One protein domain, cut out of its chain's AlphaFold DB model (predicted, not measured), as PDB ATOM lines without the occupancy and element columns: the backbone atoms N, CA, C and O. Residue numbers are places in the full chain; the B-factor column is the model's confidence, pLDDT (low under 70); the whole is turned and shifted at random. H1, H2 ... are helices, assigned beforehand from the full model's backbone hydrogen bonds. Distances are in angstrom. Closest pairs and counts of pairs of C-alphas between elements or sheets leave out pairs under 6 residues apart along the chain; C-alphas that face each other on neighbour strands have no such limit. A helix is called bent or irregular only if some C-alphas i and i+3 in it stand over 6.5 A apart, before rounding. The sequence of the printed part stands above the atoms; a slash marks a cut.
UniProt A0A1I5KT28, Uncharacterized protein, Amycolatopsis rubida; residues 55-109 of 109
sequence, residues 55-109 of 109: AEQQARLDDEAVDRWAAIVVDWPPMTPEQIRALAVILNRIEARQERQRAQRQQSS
ATOM      1  N   ALA A  55     -36.396  35.867  34.675       90.69
ATOM      2  CA  ALA A  55     -37.300  36.807  34.018       90.69
ATOM      3  C   ALA A  55     -37.108  38.248  34.522       90.69
ATOM      4  O   ALA A  55     -37.054  39.166  33.711       90.69
ATOM      5  N   GLU A  56     -36.950  38.438  35.834       89.31
ATOM      6  CA  GLU A  56     -36.690  39.754  36.439       89.31
ATOM      7  C   GLU A  56     -35.314  40.292  36.037       89.31
ATOM      8  O   GLU A  56     -35.186  41.449  35.636       89.31
ATOM      9  N   GLN A  57     -34.289  39.435  36.058       89.81
ATOM     10  CA  GLN A  57     -32.957  39.808  35.593       89.81
ATOM     11  C   GLN A  57     -32.969  40.190  34.107       89.81
ATOM     12  O   GLN A  57     -32.323  41.169  33.736       89.81
ATOM     13  N   GLN A  58     -33.691  39.445  33.262       91.12
ATOM     14  CA  GLN A  58     -33.806  39.755  31.838       91.12
ATOM     15  C   GLN A  58     -34.522  41.089  31.612       91.12
ATOM     16  O   GLN A  58     -34.021  41.894  30.838       91.12
ATOM     17  N   ALA A  59     -35.624  41.351  32.322       92.31
ATOM     18  CA  ALA A  59     -36.351  42.615  32.218       92.31
ATOM     19  C   ALA A  59     -35.458  43.814  32.570       92.31
ATOM     20  O   ALA A  59     -35.351  44.748  31.782       92.31
ATOM     21  N   ARG A  60     -34.710  43.742  33.682       93.38
ATOM     22  CA  ARG A  60     -33.756  44.802  34.047       93.38
ATOM     23  C   ARG A  60     -32.677  45.004  32.979       93.38
ATOM     24  O   ARG A  60     -32.304  46.135  32.687       93.38
ATOM     25  N   LEU A  61     -32.132  43.917  32.427       94.81
ATOM     26  CA  LEU A  61     -31.103  44.009  31.385       94.81
ATOM     27  C   LEU A  61     -31.651  44.594  30.081       94.81
ATOM     28  O   LEU A  61     -30.913  45.289  29.384       94.81
ATOM     29  N   ASP A  62     -32.911  44.312  29.751       92.75
ATOM     30  CA  ASP A  62     -33.587  44.880  28.588       92.75
ATOM     31  C   ASP A  62     -33.808  46.390  28.781       92.75
ATOM     32  O   ASP A  62     -33.482  47.161  27.876       92.75
ATOM     33  N   ASP A  63     -34.240  46.821  29.970       93.56
ATOM     34  CA  ASP A  63     -34.382  48.241  30.317       93.56
ATOM     35  C   ASP A  63     -33.032  48.978  30.239       93.56
ATOM     36  O   ASP A  63     -32.894  49.982  29.538       93.56
ATOM     37  N   GLU A  64     -31.983  48.424  30.857       94.88
ATOM     38  CA  GLU A  64     -30.633  49.000  30.806       94.88
ATOM     39  C   GLU A  64     -30.080  49.042  29.370       94.88
ATOM     40  O   GLU A  64     -29.349  49.959  28.981       94.88
ATOM     41  N   ALA A  65     -30.413  48.043  28.548       94.94
ATOM     42  CA  ALA A  65     -30.021  48.032  27.150       94.94
ATOM     43  C   ALA A  65     -30.682  49.181  26.380       94.94
ATOM     44  O   ALA A  65     -29.995  49.815  25.577       94.94
ATOM     45  N   VAL A  66     -31.966  49.467  26.622       93.50
ATOM     46  CA  VAL A  66     -32.668  50.601  26.001       93.50
ATOM     47  C   VAL A  66     -31.997  51.918  26.381       93.50
ATOM     48  O   VAL A  66     -31.688  52.705  25.484       93.50
ATOM     49  N   ASP A  67     -31.676  52.121  27.658       94.62
ATOM     50  CA  ASP A  67     -31.003  53.339  28.127       94.62
ATOM     51  C   ASP A  67     -29.617  53.513  27.494       94.62
ATOM     52  O   ASP A  67     -29.271  54.589  26.990       94.62
ATOM     53  N   ARG A  68     -28.824  52.436  27.430       94.19
ATOM     54  CA  ARG A  68     -27.514  52.464  26.762       94.19
ATOM     55  C   ARG A  68     -27.636  52.738  25.268       94.19
ATOM     56  O   ARG A  68     -26.817  53.469  24.713       94.19
ATOM     57  N   TRP A  69     -28.644  52.176  24.606       92.31
ATOM     58  CA  TRP A  69     -28.902  52.461  23.196       92.31
ATOM     59  C   TRP A  69     -29.324  53.910  22.977       92.31
ATOM     60  O   TRP A  69     -28.799  54.542  22.062       92.31
ATOM     61  N   ALA A  70     -30.203  54.449  23.822       93.12
ATOM     62  CA  ALA A  70     -30.640  55.840  23.766       93.12
ATOM     63  C   ALA A  70     -29.448  56.807  23.871       93.12
ATOM     64  O   ALA A  70     -29.336  57.735  23.070       93.12
ATOM     65  N   ALA A  71     -28.513  56.531  24.784       93.25
ATOM     66  CA  ALA A  71     -27.281  57.302  24.923       93.25
ATOM     67  C   ALA A  71     -26.377  57.233  23.678       93.25
ATOM     68  O   ALA A  71     -25.724  58.212  23.344       93.25
ATOM     69  N   ILE A  72     -26.340  56.104  22.961       88.38
ATOM     70  CA  ILE A  72     -25.531  55.966  21.739       88.38
ATOM     71  C   ILE A  72     -26.152  56.734  20.569       88.38
ATOM     72  O   ILE A  72     -25.428  57.360  19.795       88.38
ATOM     73  N   VAL A  73     -27.475  56.665  20.405       89.88
ATOM     74  CA  VAL A  73     -28.152  57.249  19.236       89.88
ATOM     75  C   VAL A  73     -28.340  58.762  19.340       89.88
ATOM     76  O   VAL A  73     -28.585  59.395  18.315       89.88
ATOM     77  N   VAL A  74     -28.215  59.351  20.536       92.88
ATOM     78  CA  VAL A  74     -28.406  60.798  20.744       92.88
ATOM     79  C   VAL A  74     -27.408  61.642  19.943       92.88
ATOM     80  O   VAL A  74     -27.778  62.683  19.407       92.88
ATOM     81  N   ASP A  75     -26.174  61.155  19.800       93.06
ATOM     82  CA  ASP A  75     -25.082  61.862  19.121       93.06
ATOM     83  C   ASP A  75     -24.992  61.528  17.624       93.06
ATOM     84  O   ASP A  75     -24.071  61.963  16.925       93.06
ATOM     85  N   TRP A  76     -25.916  60.719  17.101       89.75
ATOM     86  CA  TRP A  76     -25.871  60.328  15.699       89.75
ATOM     87  C   TRP A  76     -26.358  61.461  14.794       89.75
ATOM     88  O   TRP A  76     -27.355  62.123  15.094       89.75
ATOM     89  N   PRO A  77     -25.704  61.674  13.638       93.38
ATOM     90  CA  PRO A  77     -26.239  62.584  12.642       93.38
ATOM     91  C   PRO A  77     -27.629  62.105  12.189       93.38
ATOM     92  O   PRO A  77     -27.877  60.894  12.136       93.38
ATOM     93  N   PRO A  78     -28.535  63.030  11.821       93.44
ATOM     94  CA  PRO A  78     -29.859  62.658  11.347       93.44
ATOM     95  C   PRO A  78     -29.734  61.757  10.117       93.44
ATOM     96  O   PRO A  78     -29.072  62.098   9.135       93.44
ATOM     97  N   MET A  79     -30.371  60.591  10.185       94.94
ATOM     98  CA  MET A  79     -30.338  59.609   9.107       94.94
ATOM     99  C   MET A  79     -31.303  59.987   7.985       94.94
ATOM    100  O   MET A  79     -32.416  60.460   8.228       94.94
ATOM    101  N   THR A  80     -30.907  59.719   6.742       97.31
ATOM    102  CA  THR A  80     -31.818  59.850   5.599       97.31
ATOM    103  C   THR A  80     -32.863  58.726   5.604       97.31
ATOM    104  O   THR A  80     -32.626  57.653   6.172       97.31
ATOM    105  N   PRO A  81     -34.010  58.897   4.923       97.38
ATOM    106  CA  PRO A  81     -35.014  57.839   4.799       97.38
ATOM    107  C   PRO A  81     -34.465  56.523   4.222       97.38
ATOM    108  O   PRO A  81     -34.925  55.438   4.573       97.38
ATOM    109  N   GLU A  82     -33.476  56.581   3.330       97.19
ATOM    110  CA  GLU A  82     -32.796  55.410   2.762       97.19
ATOM    111  C   GLU A  82     -31.966  54.683   3.818       97.19
ATOM    112  O   GLU A  82     -32.024  53.457   3.899       97.19
ATOM    113  N   GLN A  83     -31.232  55.427   4.650       95.44
ATOM    114  CA  GLN A  83     -30.436  54.864   5.741       95.44
ATOM    115  C   GLN A  83     -31.331  54.204   6.794       95.44
ATOM    116  O   GLN A  83     -31.049  53.084   7.215       95.44
ATOM    117  N   ILE A  84     -32.457  54.836   7.138       94.50
ATOM    118  CA  ILE A  84     -33.462  54.267   8.048       94.50
ATOM    119  C   ILE A  84     -34.028  52.962   7.473       94.50
ATOM    120  O   ILE A  84     -34.095  51.949   8.170       94.50
ATOM    121  N   ARG A  85     -34.383  52.942   6.180       96.38
ATOM    122  CA  ARG A  85     -34.869  51.725   5.506       96.38
ATOM    123  C   ARG A  85     -33.823  50.611   5.493       96.38
ATOM    124  O   ARG A  85     -34.161  49.460   5.757       96.38
ATOM    125  N   ALA A  86     -32.563  50.938   5.214       94.81
ATOM    126  CA  ALA A  86     -31.472  49.968   5.236       94.81
ATOM    127  C   ALA A  86     -31.259  49.385   6.643       94.81
ATOM    128  O   ALA A  86     -31.121  48.169   6.786       94.81
ATOM    129  N   LEU A  87     -31.299  50.231   7.679       93.00
ATOM    130  CA  LEU A  87     -31.198  49.801   9.072       93.00
ATOM    131  C   LEU A  87     -32.345  48.856   9.451       93.00
ATOM    132  O   LEU A  87     -32.089  47.788  10.003       93.00
ATOM    133  N   ALA A  88     -33.586  49.180   9.077       94.88
ATOM    134  CA  ALA A  88     -34.744  48.324   9.336       94.88
ATOM    135  C   ALA A  88     -34.593  46.923   8.712       94.88
ATOM    136  O   ALA A  88     -34.862  45.917   9.365       94.88
ATOM    137  N   VAL A  89     -34.092  46.827   7.475       97.12
ATOM    138  CA  VAL A  89     -33.831  45.527   6.825       97.12
ATOM    139  C   VAL A  89     -32.786  44.712   7.594       97.12
ATOM    140  O   VAL A  89     -32.936  43.496   7.741       97.12
ATOM    141  N   ILE A  90     -31.730  45.363   8.092       95.62
ATOM    142  CA  ILE A  90     -30.692  44.702   8.892       95.62
ATOM    143  C   ILE A  90     -31.289  44.165  10.196       95.62
ATOM    144  O   ILE A  90     -31.060  42.998  10.522       95.62
ATOM    145  N   LEU A  91     -32.078  44.976  10.903       93.75
ATOM    146  CA  LEU A  91     -32.719  44.582  12.158       93.75
ATOM    147  C   LEU A  91     -33.668  43.393  11.956       93.75
ATOM    148  O   LEU A  91     -33.514  42.382  12.640       93.75
ATOM    149  N   ASN A  92     -34.526  43.432  10.931       95.56
ATOM    150  CA  ASN A  92     -35.426  42.321  10.595       95.56
ATOM    151  C   ASN A  92     -34.660  41.022  10.309       95.56
ATOM    152  O   ASN A  92     -35.073  39.924  10.685       95.56
ATOM    153  N   ARG A  93     -33.507  41.118   9.634       96.06
ATOM    154  CA  ARG A  93     -32.667  39.948   9.352       96.06
ATOM    155  C   ARG A  93     -32.037  39.375  10.621       96.06
ATOM    156  O   ARG A  93     -31.872  38.155  10.713       96.06
ATOM    157  N   ILE A  94     -31.641  40.232  11.561       95.25
ATOM    158  CA  ILE A  94     -31.104  39.813  12.860       95.25
ATOM    159  C   ILE A  94     -32.196  39.104  13.660       95.25
ATOM    160  O   ILE A  94     -31.954  37.995  14.134       95.25
ATOM    161  N   GLU A  95     -33.392  39.683  13.740       94.75
ATOM    162  CA  GLU A  95     -34.545  39.095  14.427       94.75
ATOM    163  C   GLU A  95     -34.887  37.711  13.862       94.75
ATOM    164  O   GLU A  95     -34.847  36.717  14.588       94.75
ATOM    165  N   ALA A  96     -35.038  37.599  12.538       95.06
ATOM    166  CA  ALA A  96     -35.304  36.321  11.876       95.06
ATOM    167  C   ALA A  96     -34.219  35.262  12.156       95.06
ATOM    168  O   ALA A  96     -34.491  34.059  12.198       95.06
ATOM    169  N   ARG A  97     -32.957  35.674  12.341       95.56
ATOM    170  CA  ARG A  97     -31.877  34.757  12.736       95.56
ATOM    171  C   ARG A  97     -32.007  34.337  14.199       95.56
ATOM    172  O   ARG A  97     -31.792  33.160  14.491       95.56
ATOM    173  N   GLN A  98     -32.324  35.263  15.099       93.62
ATOM    174  CA  GLN A  98     -32.501  34.965  16.519       93.62
ATOM    175  C   GLN A  98     -33.677  34.013  16.747       93.62
ATOM    176  O   GLN A  98     -33.529  33.044  17.487       93.62
ATOM    177  N   GLU A  99     -34.801  34.213  16.059       94.38
ATOM    178  CA  GLU A  99     -35.956  33.310  16.113       94.38
ATOM    179  C   GLU A  99     -35.591  31.887  15.696       94.38
ATOM    180  O   GLU A  99     -35.876  30.932  16.417       94.38
ATOM    181  N   ARG A 100     -34.873  31.734  14.575       94.19
ATOM    182  CA  ARG A 100     -34.388  30.420  14.123       94.19
ATOM    183  C   ARG A 100     -33.482  29.762  15.158       94.19
ATOM    184  O   ARG A 100     -33.593  28.563  15.383       94.19
ATOM    185  N   GLN A 101     -32.599  30.527  15.799       94.06
ATOM    186  CA  GLN A 101     -31.721  30.005  16.850       94.06
ATOM    187  C   GLN A 101     -32.499  29.602  18.108       94.06
ATOM    188  O   GLN A 101     -32.193  28.571  18.703       94.06
ATOM    189  N   ARG A 102     -33.518  30.373  18.505       92.44
ATOM    190  CA  ARG A 102     -34.412  30.029  19.622       92.44
ATOM    191  C   ARG A 102     -35.197  28.751  19.319       92.44
ATOM    192  O   ARG A 102     -35.201  27.849  20.149       92.44
ATOM    193  N   ALA A 103     -35.766  28.634  18.119       91.88
ATOM    194  CA  ALA A 103     -36.484  27.438  17.681       91.88
ATOM    195  C   ALA A 103     -35.580  26.192  17.654       91.88
ATOM    196  O   ALA A 103     -35.974  25.135  18.136       91.88
ATOM    197  N   GLN A 104     -34.340  26.317  17.166       91.88
ATOM    198  CA  GLN A 104     -33.366  25.217  17.182       91.88
ATOM    199  C   GLN A 104     -33.025  24.764  18.605       91.88
ATOM    200  O   GLN A 104     -32.992  23.567  18.863       91.88
ATOM    201  N   ARG A 105     -32.826  25.706  19.539       89.44
ATOM    202  CA  ARG A 105     -32.563  25.386  20.953       89.44
ATOM    203  C   ARG A 105     -33.723  24.635  21.606       89.44
ATOM    204  O   ARG A 105     -33.478  23.723  22.385       89.44
ATOM    205  N   GLN A 106     -34.962  24.996  21.268       85.31
ATOM    206  CA  GLN A 106     -36.165  24.326  21.773       85.31
ATOM    207  C   GLN A 106     -36.344  22.912  21.203       85.31
ATOM    208  O   GLN A 106     -36.900  22.063  21.882       85.31
ATOM    209  N   GLN A 107     -35.870  22.642  19.982       81.75
ATOM    210  CA  GLN A 107     -35.920  21.305  19.370       81.75
ATOM    211  C   GLN A 107     -34.807  20.366  19.855       81.75
ATOM    212  O   GLN A 107     -34.920  19.154  19.702       81.75
ATOM    213  N   SER A 108     -33.711  20.918  20.385       74.88
ATOM    214  CA  SER A 108     -32.566  20.162  20.908       74.88
ATOM    215  C   SER A 108     -32.623  19.881  22.414       74.88
ATOM    216  O   SER A 108     -31.672  19.306  22.943       74.88
ATOM    217  N   SER A 109     -33.677  20.334  23.099       62.19
ATOM    218  CA  SER A 109     -33.907  20.129  24.534       62.19
ATOM    219  C   SER A 109     -35.025  19.126  24.775       62.19
ATOM    220  O   SER A 109     -35.009  18.559  25.888       62.19
TER     221      SER A 109
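Overview. This is residues 55 to 109 of the 109 residues of an uncharacterized protein of Amycolatopsis rubida (UniProt A0A1I5KT28). Two helices form the arms of a wide, open U, with an empty space between them and a short link at the closed end. H1 is the shorter arm; the link crosses over to the longer H2, which folds back and reaches past the level of the first residue of H1. The printed part has 55 residues with two named helices, H1 then H2, and no named strand: its class is all helix. It is only just extended, close to loose, with a radius of gyration of the C-alphas of 15.3 A, and its flat outline spans 45 by 27 by 9 A.

Along the chain. H1 takes residues 55 to 73 and is 26.8 A long from first to last C-alpha; C-alpha 55 is at (-37.300, 36.807, 34.018) and C-alpha 73 at (-28.152, 57.249, 19.236). After seven residues comes H2, residues 81 to 107, 39.3 A long; C-alpha 107 is at (-35.920, 21.305, 19.370).

Arrangement. H1 and H2 are apart, with no C-alpha of the one within 8 A of the other. Along y, the N-to-C direction of H1 is 0.76 and that of H2 is -0.90. Neither helix is bent, and in both every O i to N i+4 pair is within hydrogen-bond range. Residues 55 to 78, 80 to 86 and 88 to 109 stand free.

Size, cuts and confidence. The C-alphas of Pro 77 and Ser 109 are the two farthest apart, at 44.8 A. The link from H1 to H2 is short, and the printed part has no cut. Ser 109 is the chain's last residue. The mean pLDDT of the printed part is 92.4; residue 109 is the one under 70.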